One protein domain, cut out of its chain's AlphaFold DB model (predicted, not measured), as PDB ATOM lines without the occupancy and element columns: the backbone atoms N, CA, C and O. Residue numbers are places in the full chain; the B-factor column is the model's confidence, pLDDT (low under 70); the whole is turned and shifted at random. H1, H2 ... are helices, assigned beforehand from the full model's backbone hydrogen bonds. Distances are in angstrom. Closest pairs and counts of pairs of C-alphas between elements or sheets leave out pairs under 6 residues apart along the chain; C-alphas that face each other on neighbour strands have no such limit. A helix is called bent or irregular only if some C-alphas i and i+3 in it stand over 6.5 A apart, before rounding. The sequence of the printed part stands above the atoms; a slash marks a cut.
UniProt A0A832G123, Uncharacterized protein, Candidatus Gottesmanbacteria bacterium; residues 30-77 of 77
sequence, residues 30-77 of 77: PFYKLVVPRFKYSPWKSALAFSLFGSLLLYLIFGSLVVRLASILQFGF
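This is residues 30 to 77 of the 77 residues of an uncharacterized protein of Candidatus Gottesmanbacteria bacterium (UniProt A0A832G123). Two helices meet at their ends as an L: a short helix, H1, makes the foot, and a long straight helix, H2, makes the arm and most of the length. Beyond the corner the two share no core. The printed part has 48 residues with two named helices, H1 then H2, and no named strand; the class is all helix. The whole is extended, with a radius of gyration of the C-alphas of 18.2 A and spans of 55 by 23 by 7 A.

H1, residues 30 to 41, and H2, residues 43 to 75, are joined by a tight link of one residue, Ser 42. They are close but not clearly touching; their closest C-alphas, those of Phe 39 and Ser 46, are 5.9 A apart. Their lines stand about perpendicular, at 75 degrees. In H2 every O i to N i+4 pair is within hydrogen-bond range; in H1 6 of 8 are.

H1 begins at C-alpha 30, (-7.049, 24.713, -63.611), and measures 17.7 A from first to last C-alpha. It is irregular, but only just: C-alphas 34 and 37 are 6.6 A apart. H2 measures 47.1 A, from C-alpha 43 at (4.474, 30.990, -47.949) to C-alpha 75 at (20.046, -12.977, -41.277).

The two C-alphas farthest apart, those of Pro 30 and Phe 77, are 55.8 A apart. The printed part has no cut and no long link. Its mean pLDDT is 90.4, and residue 77, the chain's last, is under 70.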
ATOM      1  N   PRO A  30      -6.002  24.578 -64.620       87.81
ATOM      2  CA  PRO A  30      -7.049  24.713 -63.611       87.81
ATOM      3  C   PRO A  30      -6.558  24.296 -62.221       87.81
ATOM      4  O   PRO A  30      -6.801  24.998 -61.241       87.81
ATOM      5  N   PHE A  31      -5.781  23.211 -62.147       90.25
ATOM      6  CA  PHE A  31      -5.186  22.744 -60.898       90.25
ATOM      7  C   PHE A  31      -4.153  23.739 -60.358       90.25
ATOM      8  O   PHE A  31      -4.231  24.146 -59.200       90.25
ATOM      9  N   TYR A  32      -3.241  24.215 -61.208       89.19
ATOM     10  CA  TYR A  32      -2.266  25.244 -60.841       89.19
ATOM     11  C   TYR A  32      -2.949  26.498 -60.274       89.19
ATOM     12  O   TYR A  32      -2.572  26.986 -59.208       89.19
ATOM     13  N   LYS A  33      -3.991  26.999 -60.951       86.94
ATOM     14  CA  LYS A  33      -4.741  28.192 -60.535       86.94
ATOM     15  C   LYS A  33      -5.496  27.997 -59.221       86.94
ATOM     16  O   LYS A  33      -5.720  28.976 -58.524       86.94
ATOM     17  N   LEU A  34      -5.866  26.770 -58.863       88.88
ATOM     18  CA  LEU A  34      -6.511  26.472 -57.583       88.88
ATOM     19  C   LEU A  34      -5.492  26.411 -56.440       88.88
ATOM     20  O   LEU A  34      -5.737  26.891 -55.331       88.88
ATOM     21  N   VAL A  35      -4.343  25.808 -56.719       89.44
ATOM     22  CA  VAL A  35      -3.378  25.392 -55.705       89.44
ATOM     23  C   VAL A  35      -2.380  26.506 -55.385       89.44
ATOM     24  O   VAL A  35      -2.159  26.836 -54.221       89.44
ATOM     25  N   VAL A  36      -1.819  27.153 -56.405       90.44
ATOM     26  CA  VAL A  36      -0.740  28.138 -56.243       90.44
ATOM     27  C   VAL A  36      -1.139  29.402 -55.478       90.44
ATOM     28  O   VAL A  36      -0.325  29.868 -54.678       90.44
ATOM     29  N   PRO A  37      -2.353  29.966 -55.620       89.62
ATOM     30  CA  PRO A  37      -2.744  31.122 -54.815       89.62
ATOM     31  C   PRO A  37      -2.737  30.837 -53.310       89.62
ATOM     32  O   PRO A  37      -2.344  31.704 -52.532       89.62
ATOM     33  N   ARG A  38      -3.093  29.610 -52.895       85.75
ATOM     34  CA  ARG A  38      -3.079  29.205 -51.478       85.75
ATOM     35  C   ARG A  38      -1.657  29.211 -50.917       85.75
ATOM     36  O   ARG A  38      -1.429  29.740 -49.834       85.75
ATOM     37  N   PHE A  39      -0.703  28.708 -51.701       88.25
ATOM     38  CA  PHE A  39       0.721  28.738 -51.364       88.25
ATOM     39  C   PHE A  39       1.291  30.151 -51.304       88.25
ATOM     40  O   PHE A  39       2.063  30.474 -50.402       88.25
ATOM     41  N   LYS A  40       0.898  31.008 -52.251       87.62
ATOM     42  CA  LYS A  40       1.385  32.390 -52.332       87.62
ATOM     43  C   LYS A  40       0.846  33.282 -51.216       87.62
ATOM     44  O   LYS A  40       1.558  34.182 -50.788       87.62
ATOM     45  N   TYR A  41      -0.376  33.042 -50.734       92.44
ATOM     46  CA  TYR A  41      -0.985  33.858 -49.680       92.44
ATOM     47  C   TYR A  41      -0.234  33.756 -48.343       92.44
ATOM     48  O   TYR A  41      -0.103  34.742 -47.624       92.44
ATOM     49  N   SER A  42       0.286  32.571 -48.004       91.19
ATOM     50  CA  SER A  42       1.084  32.384 -46.790       91.19
ATOM     51  C   SER A  42       2.231  31.396 -47.026       91.19
ATOM     52  O   SER A  42       2.100  30.206 -46.713       91.19
ATOM     53  N   PRO A  43       3.372  31.867 -47.566       90.31
ATOM     54  CA  PRO A  43       4.474  30.990 -47.949       90.31
ATOM     55  C   PRO A  43       5.057  30.246 -46.744       90.31
ATOM     56  O   PRO A  43       5.289  29.047 -46.831       90.31
ATOM     57  N   TRP A  44       5.199  30.910 -45.593       93.69
ATOM     58  CA  TRP A  44       5.773  30.305 -44.386       93.69
ATOM     59  C   TRP A  44       4.907  29.201 -43.780       93.69
ATOM     60  O   TRP A  44       5.414  28.124 -43.477       93.69
ATOM     61  N   LYS A  45       3.594  29.433 -43.637       92.12
ATOM     62  CA  LYS A  45       2.671  28.412 -43.109       92.12
ATOM     63  C   LYS A  45       2.631  27.192 -44.023       92.12
ATOM     64  O   LYS A  45       2.645  26.059 -43.550       92.12
ATOM     65  N   SER A  46       2.627  27.440 -45.330       92.19
ATOM     66  CA  SER A  46       2.646  26.380 -46.330       92.19
ATOM     67  C   SER A  46       3.963  25.606 -46.304       92.19
ATOM     68  O   SER A  46       3.943  24.381 -46.286       92.19
ATOM     69  N   ALA A  47       5.101  26.303 -46.241       93.12
ATOM     70  CA  ALA A  47       6.422  25.689 -46.173       93.12
ATOM     71  C   ALA A  47       6.565  24.795 -44.938       93.12
ATOM     72  O   ALA A  47       7.007  23.661 -45.075       93.12
ATOM     73  N   LEU A  48       6.121  25.263 -43.766       95.62
ATOM     74  CA  LEU A  48       6.167  24.492 -42.523       95.62
ATOM     75  C   LEU A  48       5.305  23.221 -42.592       95.62
ATOM     76  O   LEU A  48       5.746  22.143 -42.196       95.62
ATOM     77  N   ALA A  49       4.087  23.327 -43.130       93.38
ATOM     78  CA  ALA A  49       3.219  22.167 -43.314       93.38
ATOM     79  C   ALA A  49       3.843  21.140 -44.278       93.38
ATOM     80  O   ALA A  49       3.873  19.946 -43.979       93.38
ATOM     81  N   PHE A  50       4.392  21.608 -45.403       93.81
ATOM     82  CA  PHE A  50       5.045  20.745 -46.389       93.81
ATOM     83  C   PHE A  50       6.337  20.122 -45.872       93.81
ATOM     84  O   PHE A  50       6.583  18.950 -46.145       93.81
ATOM     85  N   SER A  51       7.147  20.858 -45.109       96.19
ATOM     86  CA  SER A  51       8.381  20.324 -44.537       96.19
ATOM     87  C   SER A  51       8.090  19.250 -43.498       96.19
ATOM     88  O   SER A  51       8.732  18.204 -43.506       96.19
ATOM     89  N   LEU A  52       7.095  19.473 -42.633       96.88
ATOM     90  CA  LEU A  52       6.709  18.503 -41.613       96.88
ATOM     91  C   LEU A  52       6.158  17.232 -42.262       96.88
ATOM     92  O   LEU A  52       6.644  16.137 -41.984       96.88
ATOM     93  N   PHE A  53       5.220  17.380 -43.197       97.06
ATOM     94  CA  PHE A  53       4.679  16.247 -43.942       97.06
ATOM     95  C   PHE A  53       5.771  15.499 -44.719       97.06
ATOM     96  O   PHE A  53       5.871  14.278 -44.620       97.06
ATOM     97  N   GLY A  54       6.640  16.227 -45.425       96.81
ATOM     98  CA  GLY A  54       7.764  15.659 -46.166       96.81
ATOM     99  C   GLY A  54       8.731  14.890 -45.269       96.81
ATOM    100  O   GLY A  54       9.102  13.768 -45.602       96.81
ATOM    101  N   SER A  55       9.089  15.441 -44.107       96.50
ATOM    102  CA  SER A  55       9.977  14.768 -43.152       96.50
ATOM    103  C   SER A  55       9.388  13.468 -42.605       96.50
ATOM    104  O   SER A  55      10.102  12.471 -42.529       96.50
ATOM    105  N   LEU A  56       8.086  13.437 -42.298       96.25
ATOM    106  CA  LEU A  56       7.401  12.226 -41.841       96.25
ATOM    107  C   LEU A  56       7.386  11.157 -42.933       96.25
ATOM    108  O   LEU A  56       7.672   9.993 -42.670       96.25
ATOM    109  N   LEU A  57       7.093  11.554 -44.171       96.25
ATOM    110  CA  LEU A  57       7.046  10.640 -45.310       96.25
ATOM    111  C   LEU A  57       8.428  10.041 -45.599       96.25
ATOM    112  O   LEU A  57       8.558   8.827 -45.761       96.25
ATOM    113  N   LEU A  58       9.468  10.877 -45.582       94.94
ATOM    114  CA  LEU A  58      10.856  10.432 -45.703       94.94
ATOM    115  C   LEU A  58      11.235   9.490 -44.560       94.94
ATOM    116  O   LEU A  58      11.802   8.434 -44.817       94.94
ATOM    117  N   TYR A  59      10.887   9.828 -43.319       93.25
ATOM    118  CA  TYR A  59      11.145   8.966 -42.170       93.25
ATOM    119  C   TYR A  59      10.491   7.589 -42.324       93.25
ATOM    120  O   TYR A  59      11.141   6.579 -42.074       93.25
ATOM    121  N   LEU A  60       9.244   7.514 -42.790       93.00
ATOM    122  CA  LEU A  60       8.566   6.233 -43.003       93.00
ATOM    123  C   LEU A  60       9.223   5.412 -44.121       93.00
ATOM    124  O   LEU A  60       9.463   4.215 -43.951       93.00
ATOM    125  N   ILE A  61       9.561   6.052 -45.244       93.38
ATOM    126  CA  ILE A  61      10.219   5.382 -46.373       93.38
ATOM    127  C   ILE A  61      11.604   4.885 -45.950       93.38
ATOM    128  O   ILE A  61      11.868   3.683 -45.983       93.38
ATOM    129  N   PHE A  62      12.477   5.785 -45.507       93.25
ATOM    130  CA  PHE A  62      13.867   5.459 -45.198       93.25
ATOM    131  C   PHE A  62      14.019   4.678 -43.895       93.25
ATOM    132  O   PHE A  62      14.845   3.773 -43.831       93.25
ATOM    133  N   GLY A  63      13.195   4.945 -42.884       87.94
ATOM    134  CA  GLY A  63      13.173   4.170 -41.645       87.94
ATOM    135  C   GLY A  63      12.836   2.704 -41.904       87.94
ATOM    136  O   GLY A  63      13.535   1.817 -41.417       87.94
ATOM    137  N   SER A  64      11.839   2.429 -42.753       87.44
ATOM    138  CA  SER A  64      11.517   1.049 -43.139       87.44
ATOM    139  C   SER A  64      12.650   0.369 -43.921       87.44
ATOM    140  O   SER A  64      12.899  -0.824 -43.734       87.44
ATOM    141  N   LEU A  65      13.378   1.124 -44.753       90.94
ATOM    142  CA  LEU A  65      14.542   0.617 -45.478       90.94
ATOM    143  C   LEU A  65      15.685   0.260 -44.528       90.94
ATOM    144  O   LEU A  65      16.262  -0.811 -44.679       90.94
ATOM    145  N   VAL A  66      15.971   1.102 -43.531       89.62
ATOM    146  CA  VAL A  66      17.007   0.827 -42.525       89.62
ATOM    147  C   VAL A  66      16.680  -0.442 -41.743       89.62
ATOM    148  O   VAL A  66      17.551  -1.298 -41.597       89.62
ATOM    149  N   VAL A  67      15.428  -0.610 -41.302       89.06
ATOM    150  CA  VAL A  67      14.996  -1.830 -40.600       89.06
ATOM    151  C   VAL A  67      15.181  -3.059 -41.487       89.06
ATOM    152  O   VAL A  67      15.790  -4.031 -41.054       89.06
ATOM    153  N   ARG A  68      14.731  -3.010 -42.748       88.50
ATOM    154  CA  ARG A  68      14.911  -4.127 -43.691       88.50
ATOM    155  C   ARG A  68      16.380  -4.460 -43.922       88.50
ATOM    156  O   ARG A  68      16.735  -5.632 -43.961       88.50
ATOM    157  N   LEU A  69      17.223  -3.446 -44.075       90.44
ATOM    158  CA  LEU A  69      18.649  -3.620 -44.335       90.44
ATOM    159  C   LEU A  69      19.345  -4.241 -43.116       90.44
ATOM    160  O   LEU A  69      20.106  -5.194 -43.269       90.44
ATOM    161  N   ALA A  70      19.003  -3.783 -41.910       90.56
ATOM    162  CA  ALA A  70      19.455  -4.392 -40.663       90.56
ATOM    163  C   ALA A  70      18.983  -5.849 -40.527       90.56
ATOM    164  O   ALA A  70      19.787  -6.705 -40.176       90.56
ATOM    165  N   SER A  71      17.725  -6.157 -40.865       91.31
ATOM    166  CA  SER A  71      17.215  -7.534 -40.838       91.31
ATOM    167  C   SER A  71      17.938  -8.447 -41.830       91.31
ATOM    168  O   SER A  71      18.249  -9.578 -41.479       91.31
ATOM    169  N   ILE A  72      18.241  -7.969 -43.043       92.62
ATOM    170  CA  ILE A  72      19.018  -8.735 -44.033       92.62
ATOM    171  C   ILE A  72      20.432  -9.012 -43.510       92.62
ATOM    172  O   ILE A  72      20.905 -10.142 -43.600       92.62
ATOM    173  N   LEU A  73      21.092  -8.001 -42.938       90.62
ATOM    174  CA  LEU A  73      22.426  -8.149 -42.352       90.62
ATOM    175  C   LEU A  73      22.430  -9.131 -41.177       90.62
ATOM    176  O   LEU A  73      23.329  -9.957 -41.088       90.62
ATOM    177  N   GLN A  74      21.421  -9.068 -40.304       88.69
ATOM    178  CA  GLN A  74      21.268  -9.989 -39.175       88.69
ATOM    179  C   GLN A  74      20.967 -11.424 -39.609       88.69
ATOM    180  O   GLN A  74      21.353 -12.342 -38.905       88.69
ATOM    181  N   PHE A  75      20.301 -11.633 -40.746       86.75
ATOM    182  CA  PHE A  75      20.046 -12.977 -41.277       86.75
ATOM    183  C   PHE A  75      21.300 -13.626 -41.889       86.75
ATOM    184  O   PHE A  75      21.318 -14.833 -42.118       86.75
ATOM    185  N   GLY A  76      22.317 -12.822 -42.218       74.56
ATOM    186  CA  GLY A  76      23.585 -13.281 -42.788       74.56
ATOM    187  C   GLY A  76      24.678 -13.602 -41.762       74.56
ATOM    188  O   GLY A  76      25.720 -14.116 -42.170       74.56
ATOM    189  N   PHE A  77      24.459 -13.296 -40.479       55.53
ATOM    190  CA  PHE A  77      25.317 -13.662 -39.342       55.53
ATOM    191  C   PHE A  77      24.687 -14.805 -38.547       55.53
ATOM    192  O   PHE A  77      25.463 -15.649 -38.048       55.53
TER     193      PHE A  77